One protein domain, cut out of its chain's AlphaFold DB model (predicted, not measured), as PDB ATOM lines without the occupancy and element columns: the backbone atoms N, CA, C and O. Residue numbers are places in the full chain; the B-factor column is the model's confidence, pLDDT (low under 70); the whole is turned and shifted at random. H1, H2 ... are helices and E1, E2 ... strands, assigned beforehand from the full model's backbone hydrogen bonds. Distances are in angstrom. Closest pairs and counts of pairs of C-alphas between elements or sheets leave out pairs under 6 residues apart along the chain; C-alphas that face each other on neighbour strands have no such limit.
ATOM      1  N   ASN A 856     -12.075 -28.448  14.267       51.75
ATOM      2  CA  ASN A 856     -13.106 -27.645  14.952       51.75
ATOM      3  C   ASN A 856     -13.430 -26.351  14.179       51.75
ATOM      4  O   ASN A 856     -14.346 -25.616  14.527       51.75
ATOM      5  N   LYS A 857     -12.654 -26.065  13.126       53.62
ATOM      6  CA  LYS A 857     -12.755 -24.889  12.269       53.62
ATOM      7  C   LYS A 857     -13.119 -25.326  10.856       53.62
ATOM      8  O   LYS A 857     -12.470 -26.198  10.292       53.62
ATOM      9  N   TYR A 858     -14.105 -24.663  10.285       57.38
ATOM     10  CA  TYR A 858     -14.670 -24.944   8.979       57.38
ATOM     11  C   TYR A 858     -14.648 -23.677   8.143       57.38
ATOM     12  O   TYR A 858     -15.004 -22.605   8.620       57.38
ATOM     13  N   ASN A 859     -14.249 -23.795   6.886       56.91
ATOM     14  CA  ASN A 859     -14.278 -22.676   5.963       56.91
ATOM     15  C   ASN A 859     -15.348 -22.964   4.903       56.91
ATOM     16  O   ASN A 859     -15.242 -23.932   4.148       56.91
ATOM     17  N   LEU A 860     -16.413 -22.165   4.884       56.22
ATOM     18  CA  LEU A 860     -17.464 -22.217   3.875       56.22
ATOM     19  C   LEU A 860     -17.086 -21.260   2.742       56.22
ATOM     20  O   LEU A 860     -17.110 -20.032   2.882       56.22
ATOM     21  N   LEU A 861     -16.733 -21.840   1.594       51.62
ATOM     22  CA  LEU A 861     -16.430 -21.088   0.380       51.62
ATOM     23  C   LEU A 861     -17.722 -20.519  -0.211       51.62
ATOM     24  O   LEU A 861     -18.475 -21.217  -0.889       51.62
ATOM     25  N   VAL A 862     -17.952 -19.229   0.025       54.47
ATOM     26  CA  VAL A 862     -19.068 -18.482  -0.561       54.47
ATOM     27  C   VAL A 862     -18.811 -18.309  -2.071       54.47
ATOM     28  O   VAL A 862     -17.931 -17.543  -2.461       54.47
ATOM     29  N   LYS A 863     -19.481 -19.077  -2.940       49.03
ATOM     30  CA  LYS A 863     -19.451 -18.860  -4.404       49.03
ATOM     31  C   LYS A 863     -20.391 -17.708  -4.799       49.03
ATOM     32  O   LYS A 863     -21.229 -17.307  -3.999       49.03
ATOM     33  N   ASP A 864     -20.221 -17.178  -6.010       49.91
ATOM     34  CA  ASP A 864     -21.001 -16.052  -6.549       49.91
ATOM     35  C   ASP A 864     -22.519 -16.249  -6.350       49.91
ATOM     36  O   ASP A 864     -23.050 -17.311  -6.678       49.91
ATOM     37  N   GLY A 865     -23.214 -15.223  -5.840       53.22
ATOM     38  CA  GLY A 865     -24.681 -15.177  -5.791       53.22
ATOM     39  C   GLY A 865     -25.376 -15.832  -4.587       53.22
ATOM     40  O   GLY A 865     -26.588 -16.032  -4.654       53.22
ATOM     41  N   LEU A 866     -24.672 -16.151  -3.491       55.69
ATOM     42  CA  LEU A 866     -25.273 -16.717  -2.267       55.69
ATOM     43  C   LEU A 866     -26.096 -15.667  -1.487       55.69
ATOM     44  O   LEU A 866     -25.678 -15.125  -0.463       55.69
ATOM     45  N   THR A 867     -27.299 -15.392  -1.979       60.50
ATOM     46  CA  THR A 867     -28.330 -14.635  -1.259       60.50
ATOM     47  C   THR A 867     -29.411 -15.599  -0.769       60.50
ATOM     48  O   THR A 867     -29.945 -16.379  -1.551       60.50
ATOM     49  N   ASN A 868     -29.743 -15.536   0.526       66.44
ATOM     50  CA  ASN A 868     -30.770 -16.356   1.195       66.44
ATOM     51  C   ASN A 868     -30.491 -17.871   1.228       66.44
ATOM     52  O   ASN A 868     -31.392 -18.698   1.065       66.44
ATOM     53  N   GLU A 869     -29.234 -18.249   1.443       68.62
ATOM     54  CA  GLU A 869     -28.819 -19.655   1.446       68.62
ATOM     55  C   GLU A 869     -28.841 -20.224   2.858       68.62
ATOM     56  O   GLU A 869     -28.192 -19.699   3.767       68.62
ATOM     57  N   LYS A 870     -29.622 -21.294   3.036       73.38
ATOM     58  CA  LYS A 870     -29.884 -21.928   4.330       73.38
ATOM     59  C   LYS A 870     -28.961 -23.110   4.554       73.38
ATOM     60  O   LYS A 870     -28.778 -23.938   3.665       73.38
ATOM     61  N   PHE A 871     -28.461 -23.197   5.776       73.31
ATOM     62  CA  PHE A 871     -27.588 -24.252   6.257       73.31
ATOM     63  C   PHE A 871     -28.053 -24.757   7.621       73.31
ATOM     64  O   PHE A 871     -28.684 -24.021   8.385       73.31
ATOM     65  N   SER A 872     -27.719 -26.006   7.942       74.62
ATOM     66  CA  SER A 872     -27.924 -26.572   9.276       74.62
ATOM     67  C   SER A 872     -26.661 -27.255   9.797       74.62
ATOM     68  O   SER A 872     -25.873 -27.797   9.020       74.62
ATOM     69  N   PHE A 873     -26.477 -27.223  11.113       76.44
ATOM     70  CA  PHE A 873     -25.471 -27.984  11.847       76.44
ATOM     71  C   PHE A 873     -26.150 -28.677  13.026       76.44
ATOM     72  O   PHE A 873     -26.734 -28.010  13.881       76.44
ATOM     73  N   ASP A 874     -26.080 -30.005  13.081       78.75
ATOM     74  CA  ASP A 874     -26.883 -30.778  14.026       78.75
ATOM     75  C   ASP A 874     -25.979 -31.416  15.090       78.75
ATOM     76  O   ASP A 874     -24.978 -32.058  14.777       78.75
ATOM     77  N   ASN A 875     -26.334 -31.277  16.365       79.00
ATOM     78  CA  ASN A 875     -25.759 -32.059  17.459       79.00
ATOM     79  C   ASN A 875     -26.852 -32.936  18.045       79.00
ATOM     80  O   ASN A 875     -27.822 -32.436  18.609       79.00
ATOM     81  N   ILE A 876     -26.695 -34.244  17.909       80.19
ATOM     82  CA  ILE A 876     -27.683 -35.230  18.331       80.19
ATOM     83  C   ILE A 876     -27.209 -35.863  19.639       80.19
ATOM     84  O   ILE A 876     -26.037 -36.221  19.774       80.19
ATOM     85  N   ASN A 877     -28.135 -36.004  20.590       81.12
ATOM     86  CA  ASN A 877     -27.912 -36.550  21.931       81.12
ATOM     87  C   ASN A 877     -26.781 -35.853  22.705       81.12
ATOM     88  O   ASN A 877     -25.992 -36.502  23.389       81.12
ATOM     89  N   ILE A 878     -26.707 -34.526  22.623       83.12
ATOM     90  CA  ILE A 878     -25.798 -33.740  23.459       83.12
ATOM     91  C   ILE A 878     -26.426 -33.483  24.829       83.12
ATOM     92  O   ILE A 878     -27.611 -33.170  24.937       83.12
ATOM     93  N   LYS A 879     -25.644 -33.591  25.903       85.44
ATOM     94  CA  LYS A 879     -26.127 -33.264  27.249       85.44
ATOM     95  C   LYS A 879     -26.429 -31.766  27.348       85.44
ATOM     96  O   LYS A 879     -25.626 -30.958  26.894       85.44
ATOM     97  N   GLN A 880     -27.532 -31.372  27.987       87.94
ATOM     98  CA  GLN A 880     -27.922 -29.958  28.126       87.94
ATOM     99  C   GLN A 880     -26.785 -29.091  28.680       87.94
ATOM    100  O   GLN A 880     -26.559 -27.998  28.179       87.94
ATOM    101  N   THR A 881     -26.048 -29.583  29.679       87.50
ATOM    102  CA  THR A 881     -24.913 -28.856  30.267       87.50
ATOM    103  C   THR A 881     -23.786 -28.625  29.263       87.50
ATOM    104  O   THR A 881     -23.209 -27.550  29.236       87.50
ATOM    105  N   GLU A 882     -23.504 -29.607  28.402       83.31
ATOM    106  CA  GLU A 882     -22.497 -29.474  27.345       83.31
ATOM    107  C   GLU A 882     -22.969 -28.535  26.231       83.31
ATOM    108  O   GLU A 882     -22.174 -27.756  25.712       83.31
ATOM    109  N   LEU A 883     -24.257 -28.596  25.878       86.44
ATOM    110  CA  LEU A 883     -24.883 -27.700  24.905       86.44
ATOM    111  C   LEU A 883     -24.837 -26.242  25.383       86.44
ATOM    112  O   LEU A 883     -24.588 -25.343  24.588       86.44
ATOM    113  N   ASP A 884     -25.030 -26.009  26.680       88.75
ATOM    114  CA  ASP A 884     -25.028 -24.671  27.282       88.75
ATOM    115  C   ASP A 884     -23.657 -23.988  27.238       88.75
ATOM    116  O   ASP A 884     -23.578 -22.759  27.229       88.75
ATOM    117  N   GLU A 885     -22.583 -24.775  27.174       86.75
ATOM    118  CA  GLU A 885     -21.200 -24.302  27.091       86.75
ATOM    119  C   GLU A 885     -20.726 -24.072  25.643       86.75
ATOM    120  O   GLU A 885     -19.655 -23.494  25.424       86.75
ATOM    121  N   MET A 886     -21.505 -24.498  24.641       85.25
ATOM    122  CA  MET A 886     -21.128 -24.368  23.233       85.25
ATOM    123  C   MET A 886     -21.136 -22.915  22.749       85.25
ATOM    124  O   MET A 886     -22.015 -22.110  23.065       85.25
ATOM    125  N   LYS A 887     -20.148 -22.597  21.906       86.81
ATOM    126  CA  LYS A 887     -20.024 -21.313  21.211       86.81
ATOM    127  C   LYS A 887     -19.788 -21.549  19.726       86.81
ATOM    128  O   LYS A 887     -18.871 -22.278  19.342       86.81
ATOM    129  N   PHE A 888     -20.572 -20.865  18.907       86.31
ATOM    130  CA  PHE A 888     -20.509 -20.906  17.453       86.31
ATOM    131  C   PHE A 888     -19.935 -19.587  16.947       86.31
ATOM    132  O   PHE A 888     -20.544 -18.538  17.125       86.31
ATOM    133  N   SER A 889     -18.750 -19.617  16.353       86.81
ATOM    134  CA  SER A 889     -18.075 -18.422  15.848       86.81
ATOM    135  C   SER A 889     -18.142 -18.381  14.327       86.81
ATOM    136  O   SER A 889     -17.763 -19.343  13.665       86.81
ATOM    137  N   PHE A 890     -18.587 -17.259  13.776       86.12
ATOM    138  CA  PHE A 890     -18.663 -16.995  12.344       86.12
ATOM    139  C   PHE A 890     -17.773 -15.801  12.021       86.12
ATOM    140  O   PHE A 890     -17.933 -14.735  12.611       86.12
ATOM    141  N   SER A 891     -16.836 -15.954  11.094       85.81
ATOM    142  CA  SER A 891     -15.902 -14.895  10.720       85.81
ATOM    143  C   SER A 891     -15.932 -14.650   9.220       85.81
ATOM    144  O   SER A 891     -15.725 -15.576   8.443       85.81
ATOM    145  N   LEU A 892     -16.132 -13.398   8.820       85.31
ATOM    146  CA  LEU A 892     -15.993 -12.950   7.442       85.31
ATOM    147  C   LEU A 892     -14.518 -12.625   7.176       85.31
ATOM    148  O   LEU A 892     -13.929 -11.787   7.862       85.31
ATOM    149  N   VAL A 893     -13.913 -13.301   6.204       83.44
ATOM    150  CA  VAL A 893     -12.478 -13.234   5.907       83.44
ATOM    151  C   VAL A 893     -12.250 -12.745   4.484       83.44
ATOM    152  O   VAL A 893     -12.872 -13.219   3.538       83.44
ATOM    153  N   SER A 894     -11.331 -11.797   4.315       82.88
ATOM    154  CA  SER A 894     -10.904 -11.329   2.996       82.88
ATOM    155  C   SER A 894     -10.051 -12.377   2.288       82.88
ATOM    156  O   SER A 894      -8.997 -12.756   2.795       82.88
ATOM    157  N   ARG A 895     -10.426 -12.781   1.069       76.88
ATOM    158  CA  ARG A 895      -9.609 -13.684   0.237       76.88
ATOM    159  C   ARG A 895      -8.292 -13.050  -0.201       76.88
ATOM    160  O   ARG A 895      -7.311 -13.753  -0.408       76.88
ATOM    161  N   LYS A 896      -8.265 -11.720  -0.340       81.12
ATOM    162  CA  LYS A 896      -7.084 -10.970  -0.796       81.12
ATOM    163  C   LYS A 896      -6.009 -10.851   0.280       81.12
ATOM    164  O   LYS A 896      -4.829 -10.867  -0.044       81.12
ATOM    165  N   THR A 897      -6.407 -10.696   1.544       84.75
ATOM    166  CA  THR A 897      -5.476 -10.413   2.653       84.75
ATOM    167  C   THR A 897      -5.434 -11.508   3.716       84.75
ATOM    168  O   THR A 897      -4.547 -11.486   4.566       84.75
ATOM    169  N   GLY A 898      -6.389 -12.443   3.715       81.81
ATOM    170  CA  GLY A 898      -6.568 -13.451   4.763       81.81
ATOM    171  C   GLY A 898      -7.020 -12.882   6.113       81.81
ATOM    172  O   GLY A 898      -7.093 -13.625   7.091       81.81
ATOM    173  N   GLN A 899      -7.303 -11.577   6.204       86.31
ATOM    174  CA  GLN A 899      -7.701 -10.937   7.457       86.31
ATOM    175  C   GLN A 899      -9.185 -11.148   7.760       86.31
ATOM    176  O   GLN A 899     -10.029 -11.083   6.866       86.31
ATOM    177  N   VAL A 900      -9.483 -11.372   9.043       85.94
ATOM    178  CA  VAL A 900     -10.846 -11.384   9.584       85.94
ATOM    179  C   VAL A 900     -11.342  -9.944   9.659       85.94
ATOM    180  O   VAL A 900     -10.764  -9.130  10.373       85.94
ATOM    181  N   GLU A 901     -12.404  -9.632   8.925       85.94
ATOM    182  CA  GLU A 901     -12.996  -8.289   8.875       85.94
ATOM    183  C   GLU A 901     -14.148  -8.134   9.864       85.94
ATOM    184  O   GLU A 901     -14.321  -7.077  10.467       85.94
ATOM    185  N   GLN A 902     -14.913  -9.206  10.065       87.69
ATOM    186  CA  GLN A 902     -15.976  -9.275  11.056       87.69
ATOM    187  C   GLN A 902     -15.986 -10.661  11.692       87.69
ATOM    188  O   GLN A 902     -15.758 -11.659  11.013       87.69
ATOM    189  N   SER A 903     -16.258 -10.724  12.992       87.94
ATOM    190  CA  SER A 903     -16.421 -11.973  13.730       87.94
ATOM    191  C   SER A 903     -17.641 -11.865  14.629       87.94
ATOM    192  O   SER A 903     -17.812 -10.855  15.302       87.94
ATOM    193  N   ILE A 904     -18.472 -12.898  14.632       89.62
ATOM    194  CA  ILE A 904     -19.719 -12.965  15.387       89.62
ATOM    195  C   ILE A 904     -19.721 -14.269  16.171       89.62
ATOM    196  O   ILE A 904     -19.359 -15.313  15.633       89.62
ATOM    197  N   ILE A 905     -20.129 -14.217  17.436       89.75
ATOM    198  CA  ILE A 905     -20.221 -15.397  18.298       89.75
ATOM    199  C   ILE A 905     -21.681 -15.598  18.679       89.75
ATOM    200  O   ILE A 905     -22.290 -14.713  19.263       89.75
ATOM    201  N   PHE A 906     -22.236 -16.766  18.391       90.44
ATOM    202  CA  PHE A 906     -23.545 -17.197  18.854       90.44
ATOM    203  C   PHE A 906     -23.371 -18.174  20.019       90.44
ATOM    204  O   PHE A 906     -22.647 -19.167  19.910       90.44
ATOM    205  N   LYS A 907     -23.969 -17.852  21.165       91.44
ATOM    206  CA  LYS A 907     -23.799 -18.592  22.423       91.44
ATOM    207  C   LYS A 907     -25.043 -18.466  23.294       91.44
ATOM    208  O   LYS A 907     -25.872 -17.579  23.084       91.44
ATOM    209  N   LYS A 908     -25.143 -19.311  24.315       90.38
ATOM    210  CA  LYS A 908     -26.179 -19.179  25.337       90.38
ATOM    211  C   LYS A 908     -25.856 -18.017  26.288       90.38
ATOM    212  O   LYS A 908     -24.741 -17.926  26.805       90.38
ATOM    213  N   ASN A 909     -26.826 -17.137  26.530       87.31
ATOM    214  CA  ASN A 909     -26.804 -16.133  27.592       87.31
ATOM    215  C   ASN A 909     -28.080 -16.250  28.439       87.31
ATOM    216  O   ASN A 909     -29.202 -16.041  27.967       87.31
ATOM    217  N   GLY A 910     -27.920 -16.643  29.703       86.00
ATOM    218  CA  GLY A 910     -29.045 -17.045  30.544       86.00
ATOM    219  C   GLY A 910     -29.805 -18.220  29.920       86.00
ATOM    220  O   GLY A 910     -29.231 -19.278  29.674       86.00
ATOM    221  N   ASN A 911     -31.098 -18.028  29.650       83.06
ATOM    222  CA  ASN A 911     -31.954 -19.057  29.050       83.06
ATOM    223  C   ASN A 911     -32.058 -18.963  27.521       83.06
ATOM    224  O   ASN A 911     -32.637 -19.859  26.910       83.06
ATOM    225  N   ASN A 912     -31.506 -17.912  26.909       88.38
ATOM    226  CA  ASN A 912     -31.682 -17.628  25.490       88.38
ATOM    227  C   ASN A 912     -30.376 -17.834  24.724       88.38
ATOM    228  O   ASN A 912     -29.287 -17.602  25.244       88.38
ATOM    229  N   TRP A 913     -30.495 -18.254  23.470       90.81
ATOM    230  CA  TRP A 913     -29.386 -18.243  22.526       90.81
ATOM    231  C   TRP A 913     -29.362 -16.906  21.796       90.81
ATOM    232  O   TRP A 913     -30.376 -16.492  21.236       90.81
ATOM    233  N   GLU A 914     -28.219 -16.227  21.808       90.62
ATOM    234  CA  GLU A 914     -28.081 -14.893  21.226       90.62
ATOM    235  C   GLU A 914     -26.746 -14.715  20.499       90.62
ATOM    236  O   GLU A 914     -25.748 -15.384  20.787       90.62
ATOM    237  N   MET A 915     -26.745 -13.814  19.513       88.56
ATOM    238  CA  MET A 915     -25.538 -13.401  18.802       88.56
ATOM    239  C   MET A 915     -24.873 -12.251  19.553       88.56
ATOM    240  O   MET A 915     -25.540 -11.310  19.974       88.56
ATOM    241  N   ASP A 916     -23.550 -12.280  19.643       84.75
ATOM    242  CA  ASP A 916     -22.759 -11.113  20.003       84.75
ATOM    243  C   ASP A 916     -22.827 -10.108  18.846       84.75
ATOM    244  O   ASP A 916     -22.183 -10.274  17.809       84.75
ATOM    245  N   THR A 917     -23.689  -9.100  18.982       68.88
ATOM    246  CA  THR A 917     -24.031  -8.154  17.908       68.88
ATOM    247  C   THR A 917     -22.992  -7.050  17.711       68.88
ATOM    248  O   THR A 917     -23.286  -6.059  17.039       68.88
ATOM    249  N   THR A 918     -21.805  -7.165  18.311       69.88
ATOM    250  CA  THR A 918     -20.746  -6.158  18.196       69.88
ATOM    251  C   THR A 918     -19.560  -6.731  17.414       69.88
ATOM    252  O   THR A 918     -18.837  -7.569  17.952       69.88
ATOM    253  N   PRO A 919     -19.304  -6.272  16.171       67.06
ATOM    254  CA  PRO A 919     -20.009  -5.217  15.429       67.06
ATOM    255  C   PRO A 919     -21.322  -5.696  14.781       67.06
ATOM    256  O   PRO A 919     -21.497  -6.886  14.514       67.06
ATOM    257  N   SER A 920     -22.222  -4.748  14.485       72.00
ATOM    258  CA  SER A 920     -23.531  -5.013  13.869       72.00
ATOM    259  C   SER A 920     -23.398  -5.827  12.581       72.00
ATOM    260  O   SER A 920     -22.540  -5.540  11.746       72.00
ATOM    261  N   ASN A 921     -24.268  -6.816  12.399       81.31
ATOM    262  CA  ASN A 921     -24.224  -7.771  11.298       81.31
ATOM    263  C   ASN A 921     -25.523  -7.729  10.479       81.31
ATOM    264  O   ASN A 921     -26.608  -7.661  11.049       81.31
ATOM    265  N   ASN A 922     -25.407  -7.804   9.153       82.44
ATOM    266  CA  ASN A 922     -26.522  -7.911   8.207       82.44
ATOM    267  C   ASN A 922     -26.398  -9.110   7.247       82.44
ATOM    268  O   ASN A 922     -27.255  -9.277   6.387       82.44
ATOM    269  N   TRP A 923     -25.348  -9.926   7.386       83.31
ATOM    270  CA  TRP A 923     -25.006 -10.996   6.450       83.31
ATOM    271  C   TRP A 923     -25.246 -12.407   6.990       83.31
ATOM    272  O   TRP A 923     -25.070 -13.376   6.257       83.31
ATOM    273  N   LEU A 924     -25.656 -12.534   8.252       86.44
ATOM    274  CA  LEU A 924     -25.882 -13.812   8.923       86.44
ATOM    275  C   LEU A 924     -27.125 -13.750   9.818       86.44
ATOM    276  O   LEU A 924     -27.222 -12.879  10.678       86.44
ATOM    277  N   SER A 925     -28.032 -14.706   9.649       87.25
ATOM    278  CA  SER A 925     -29.131 -15.009  10.571       87.25
ATOM    279  C   SER A 925     -28.905 -16.397  11.167       87.25
ATOM    280  O   SER A 925     -28.525 -17.309  10.440       87.25
ATOM    281  N   VAL A 926     -29.104 -16.570  12.477       88.31
ATOM    282  CA  VAL A 926     -28.885 -17.848  13.176       88.31
ATOM    283  C   VAL A 926     -30.043 -18.116  14.125       88.31
ATOM    284  O   VAL A 926     -30.481 -17.221  14.845       88.31
ATOM    285  N   ASN A 927     -30.512 -19.358  14.150       89.19
ATOM    286  CA  ASN A 927     -31.494 -19.861  15.095       89.19
ATOM    287  C   ASN A 927     -31.086 -21.246  15.612       89.19
ATOM    288  O   ASN A 927     -30.524 -22.059  14.880       89.19
ATOM    289  N   MET A 928     -31.427 -21.529  16.865       89.12
ATOM    290  CA  MET A 928     -31.172 -22.806  17.517       89.12
ATOM    291  C   MET A 928     -32.507 -23.507  17.781       89.12
ATOM    292  O   MET A 928     -33.269 -23.055  18.633       89.12
ATOM    293  N   ASP A 929     -32.794 -24.598  17.069       89.38
ATOM    294  CA  ASP A 929     -33.913 -25.481  17.424       89.38
ATOM    295  C   ASP A 929     -33.410 -26.575  18.372       89.38
ATOM    296  O   ASP A 929     -32.426 -27.253  18.077       89.38
ATOM    297  N   ILE A 930     -34.047 -26.713  19.534       89.00
ATOM    298  CA  ILE A 930     -33.647 -27.659  20.579       89.00
ATOM    299  C   ILE A 930     -34.831 -28.553  20.897       89.00
ATOM    300  O   ILE A 930     -35.862 -28.104  21.394       89.00
ATOM    301  N   GLN A 931     -34.629 -29.844  20.691       89.50
ATOM    302  CA  GLN A 931     -35.606 -30.882  20.967       89.50
ATOM    303  C   GLN A 931     -35.059 -31.805  22.057       89.50
ATOM    304  O   GLN A 931     -33.850 -32.027  22.153       89.50
ATOM    305  N   ASN A 932     -35.933 -32.344  22.907       87.06
ATOM    306  CA  ASN A 932     -35.524 -33.394  23.841       87.06
ATOM    307  C   ASN A 932     -35.163 -34.656  23.055       87.06
ATOM    308  O   ASN A 932     -35.826 -34.982  22.071       87.06
ATOM    309  N   SER A 933     -34.146 -35.384  23.507       82.00
ATOM    310  CA  SER A 933     -33.913 -36.732  23.007       82.00
ATOM    311  C   SER A 933     -35.045 -37.636  23.487       82.00
ATOM    312  O   SER A 933     -35.263 -37.794  24.688       82.00
ATOM    313  N   GLU A 934     -35.765 -38.248  22.550       78.62
ATOM    314  CA  GLU A 934     -36.832 -39.204  22.871       78.62
ATOM    315  C   GLU A 934     -36.287 -40.494  23.511       78.62
ATOM    316  O   GLU A 934     -37.020 -41.219  24.178       78.62
ATOM    317  N   LEU A 935     -34.990 -40.775  23.340       76.38
ATOM    318  CA  LEU A 935     -34.374 -42.052  23.707       76.38
ATOM    319  C   LEU A 935     -33.648 -42.009  25.049       76.38
ATOM    320  O   LEU A 935     -33.739 -42.971  25.812       76.38
ATOM    321  N   TYR A 936     -32.938 -40.913  25.333       77.31
ATOM    322  CA  TYR A 936     -31.978 -40.822  26.441       77.31
ATOM    323  C   TYR A 936     -32.440 -39.930  27.601       77.31
ATOM    324  O   TYR A 936     -31.665 -39.669  28.513       77.31
ATOM    325  N   GLY A 937     -33.699 -39.488  27.591       77.50
ATOM    326  CA  GLY A 937     -34.269 -38.661  28.655       77.50
ATOM    327  C   GLY A 937     -34.162 -37.158  28.395       77.50
ATOM    328  O   GLY A 937     -33.611 -36.696  27.395       77.50
ATOM    329  N   ALA A 938     -34.745 -36.374  29.304       83.69
ATOM    330  CA  ALA A 938     -34.940 -34.935  29.120       83.69
ATOM    331  C   ALA A 938     -33.639 -34.119  29.212       83.69
ATOM    332  O   ALA A 938     -33.599 -32.980  28.748       83.69
ATOM    333  N   GLU A 939     -32.583 -34.663  29.809       88.12
ATOM    334  CA  GLU A 939     -31.272 -34.029  29.941       88.12
ATOM    335  C   GLU A 939     -30.422 -34.103  28.664       88.12
ATOM    336  O   GLU A 939     -29.474 -33.329  28.531       88.12
ATOM    337  N   TYR A 940     -30.769 -34.983  27.721       86.94
ATOM    338  CA  TYR A 940     -30.133 -35.077  26.407       86.94
ATOM    339  C   TYR A 940     -30.972 -34.348  25.363       86.94
ATOM    340  O   TYR A 940     -32.198 -34.461  25.333       86.94
ATOM    341  N   LYS A 941     -30.307 -33.587  24.498       87.56
ATOM    342  CA  LYS A 941     -30.920 -32.716  23.500       87.56
ATOM    343  C   LYS A 941     -30.457 -33.063  22.095       87.56
ATOM    344  O   LYS A 941     -29.315 -33.464  21.884       87.56
ATOM    345  N   ASN A 942     -31.345 -32.829  21.141       86.62
ATOM    346  CA  ASN A 942     -31.020 -32.696  19.732       86.62
ATOM    347  C   ASN A 942     -31.068 -31.207  19.401       86.62
ATOM    348  O   ASN A 942     -32.110 -30.572  19.555       86.62
ATOM    349  N   ALA A 943     -29.928 -30.644  19.024       85.88
ATOM    350  CA  ALA A 943     -29.749 -29.226  18.771       85.88
ATOM    351  C   ALA A 943     -29.449 -29.013  17.282       85.88
ATOM    352  O   ALA A 943     -28.403 -29.438  16.796       85.88
ATOM    353  N   PHE A 944     -30.354 -28.347  16.569       85.81
ATOM    354  CA  PHE A 944     -30.264 -28.052  15.139       85.81
ATOM    355  C   PHE A 944     -30.001 -26.561  14.932       85.81
ATOM    356  O   PHE A 944     -30.897 -25.722  15.075       85.81
ATOM    357  N   LEU A 945     -28.740 -26.215  14.672       85.19
ATOM    358  CA  LEU A 945     -28.314 -24.840  14.442       85.19
ATOM    359  C   LEU A 945     -28.605 -24.507  12.988       85.19
ATOM    360  O   LEU A 945     -27.876 -24.928  12.095       85.19
ATOM    361  N   ASN A 946     -29.667 -23.750  12.761       85.25
ATOM    362  CA  ASN A 946     -30.057 -23.290  11.441       85.25
ATOM    363  C   ASN A 946     -29.479 -21.896  11.224       85.25
ATOM    364  O   ASN A 946     -29.671 -21.010  12.056       85.25
ATOM    365  N   TYR A 947     -28.782 -21.690  10.116       82.94
ATOM    366  CA  TYR A 947     -28.204 -20.395   9.789       82.94
ATOM    367  C   TYR A 947     -28.395 -20.063   8.314       82.94
ATOM    368  O   TYR A 947     -28.443 -20.941   7.457       82.94
ATOM    369  N   GLU A 948     -28.549 -18.778   8.029       81.69
ATOM    370  CA  GLU A 948     -28.782 -18.247   6.694       81.69
ATOM    371  C   GLU A 948     -27.778 -17.132   6.425       81.69
ATOM    372  O   GLU A 948     -27.649 -16.203   7.229       81.69
ATOM    373  N   PHE A 949     -27.057 -17.235   5.308       78.81
ATOM    374  CA  PHE A 949     -26.147 -16.182   4.872       78.81
ATOM    375  C   PHE A 949     -26.821 -15.310   3.814       78.81
ATOM    376  O   PHE A 949     -27.418 -15.805   2.857       78.81
ATOM    377  N   ASN A 950     -26.692 -13.998   3.980       79.25
ATOM    378  CA  ASN A 950     -27.170 -13.001   3.035       79.25
ATOM    379  C   ASN A 950     -26.005 -12.083   2.654       79.25
ATOM    380  O   ASN A 950     -25.820 -11.012   3.234       79.25
ATOM    381  N   TYR A 951     -25.150 -12.555   1.743       72.50
ATOM    382  CA  TYR A 951     -23.919 -11.854   1.394       72.50
ATOM    383  C   TYR A 951     -23.533 -12.063  -0.071       72.50
ATOM    384  O   TYR A 951     -23.233 -13.179  -0.486       72.50
ATOM    385  N   ASP A 952     -23.481 -10.976  -0.841       66.88
ATOM    386  CA  ASP A 952     -23.170 -10.998  -2.273       66.88
ATOM    387  C   ASP A 952     -21.854 -10.253  -2.559       66.88
ATOM    388  O   ASP A 952     -21.842  -9.073  -2.916       66.88
ATOM    389  N   ASN A 953     -20.714 -10.906  -2.297       65.44
ATOM    390  CA  ASN A 953     -19.392 -10.368  -2.638       65.44
ATOM    391  C   ASN A 953     -18.341 -11.479  -2.830       65.44
ATOM    392  O   ASN A 953     -18.120 -12.313  -1.952       65.44
ATOM    393  N   THR A 954     -17.645 -11.444  -3.968       65.88
ATOM    394  CA  THR A 954     -16.723 -12.488  -4.450       65.88
ATOM    395  C   THR A 954     -15.335 -12.465  -3.791       65.88
ATOM    396  O   THR A 954     -14.585 -13.443  -3.869       65.88
ATOM    397  N   ASP A 955     -14.996 -11.379  -3.087       74.50
ATOM    398  CA  ASP A 955     -13.697 -11.183  -2.429       74.50
ATOM    399  C   ASP A 955     -13.621 -11.776  -1.005       74.50
ATOM    400  O   ASP A 955     -12.581 -11.637  -0.349       74.50
ATOM    401  N   LYS A 956     -14.686 -12.415  -0.496       74.12
ATOM    402  CA  LYS A 956     -14.773 -12.890   0.900       74.12
ATOM    403  C   LYS A 956     -15.015 -14.398   1.041       74.12
ATOM    404  O   LYS A 956     -15.446 -15.091   0.121       74.12
ATOM    405  N   GLU A 957     -14.714 -14.914   2.223       76.31
ATOM    406  CA  GLU A 957     -14.965 -16.282   2.678       76.31
ATOM    407  C   GLU A 957     -15.562 -16.244   4.090       76.31
ATOM    408  O   GLU A 957     -15.251 -15.334   4.860       76.31
ATOM    409  N   ILE A 958     -16.422 -17.205   4.435       76.25
ATOM    410  CA  ILE A 958     -17.003 -17.306   5.778       76.25
ATOM    411  C   ILE A 958     -16.380 -18.502   6.488       76.25
ATOM    412  O   ILE A 958     -16.526 -19.641   6.055       76.25
ATOM    413  N   ASN A 959     -15.735 -18.255   7.620       76.81
ATOM    414  CA  ASN A 959     -15.245 -19.305   8.502       76.81
ATOM    415  C   ASN A 959     -16.262 -19.551   9.615       76.81
ATOM    416  O   ASN A 959     -16.630 -18.624  10.329       76.81
ATOM    417  N   PHE A 960     -16.678 -20.796   9.793       77.19
ATOM    418  CA  PHE A 960     -17.520 -21.276  10.879       77.19
ATOM    419  C   PHE A 960     -16.685 -22.138  11.827       77.19
ATOM    420  O   PHE A 960     -15.979 -23.040  11.398       77.19
ATOM    421  N   ASN A 961     -16.720 -21.873  13.124       75.19
ATOM    422  CA  ASN A 961     -15.953 -22.615  14.118       75.19
ATOM    423  C   ASN A 961     -16.849 -22.942  15.308       75.19
ATOM    424  O   ASN A 961     -17.578 -22.076  15.793       75.19
ATOM    425  N   VAL A 962     -16.775 -24.181  15.783       73.12
ATOM    426  CA  VAL A 962     -17.496 -24.625  16.973       73.12
ATOM    427  C   VAL A 962     -16.482 -24.884  18.068       73.12
ATOM    428  O   VAL A 962     -15.605 -25.737  17.947       73.12
ATOM    429  N   THR A 963     -16.618 -24.146  19.163       69.38
ATOM    430  CA  THR A 963     -15.775 -24.319  20.343       69.38
ATOM    431  C   THR A 963     -16.635 -24.732  21.525       69.38
ATOM    432  O   THR A 963     -17.630 -24.077  21.833       69.38
ATOM    433  N   GLN A 964     -16.225 -25.811  22.184       62.53
ATOM    434  CA  GLN A 964     -16.652 -26.172  23.531       62.53
ATOM    435  C   GLN A 964     -15.589 -25.591  24.478       62.53
ATOM    436  O   GLN A 964     -14.406 -25.662  24.133       62.53
ATOM    437  N   SER A 965     -15.990 -24.924  25.565       43.22
ATOM    438  CA  SER A 965     -15.049 -24.232  26.466       43.22
ATOM    439  C   SER A 965     -13.976 -25.143  27.045       43.22
ATOM    440  O   SER A 965     -14.340 -26.276  27.435       43.22
TER     441      SER A 965
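This is residues 856 to 965 of the 965 residues of the protein "Subtilase family protein" of Epilithonimonas arachidiradicis (UniProt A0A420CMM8). Two strongly twisted sheets lie face to face as a long sandwich, with E1, E8, E3, E4 and E5 in one and E2, E7 and E6 in the other, and the short helix H1 sits at one end. The printed part has 110 residues, with eight named strands and one named helix in the order E1 E2 H1 E3 E4 E5 E6 E7 E8. The class is mostly strand and both sheets are antiparallel. The whole is compact, with a radius of gyration of the C-alphas of 15.0 A, and a rod spanning 48 by 24 by 22 A.

The larger sheet runs E1, residues 857 to 860, E8, residues 956 to 964, E3, residues 886 to 894, E4, residues 900 to 909, and E5, residues 912 to 915. Within hydrogen-bond range are N 858 and O 960 at 2.7 A, and, at 2.8 A each, N 889 and O 961, N 890 and O 904, N 909 and O 912. E3, E4 and E5 form a meander, each strand the antiparallel neighbour of the one before. The other sheet runs E2, residues 867 to 879, E7, residues 937 to 950, and E6, residues 924 to 933, with N 873 and O 945 at 2.9 A and N 927 and O 946 at 2.8 A. E2 bends by 60 degrees at residue 876. The parts of the sheets that face each other are 10.3 A centre to centre. H1, residues 880 to 884, is on the smaller sheet at a height of 8.2 A and only grazes the larger; its O i to N i+4 pair is within hydrogen-bond range.

E1 begins at C-alpha 857, (-12.755, -24.889, 12.269), and E8 ends at C-alpha 964, (-16.652, -26.172, 23.531). From first to last C-alpha E7 measures 36.9 A, E2 34.1 A and E6 28.1 A.

The C-alphas farthest apart, of Lys 896 and Gly 937, are 48.7 A apart. The printed part has no cut and no long link. Residues 856 to 869, 917 to 919, 952 to 954 and 963 to 965 have pLDDT under 70.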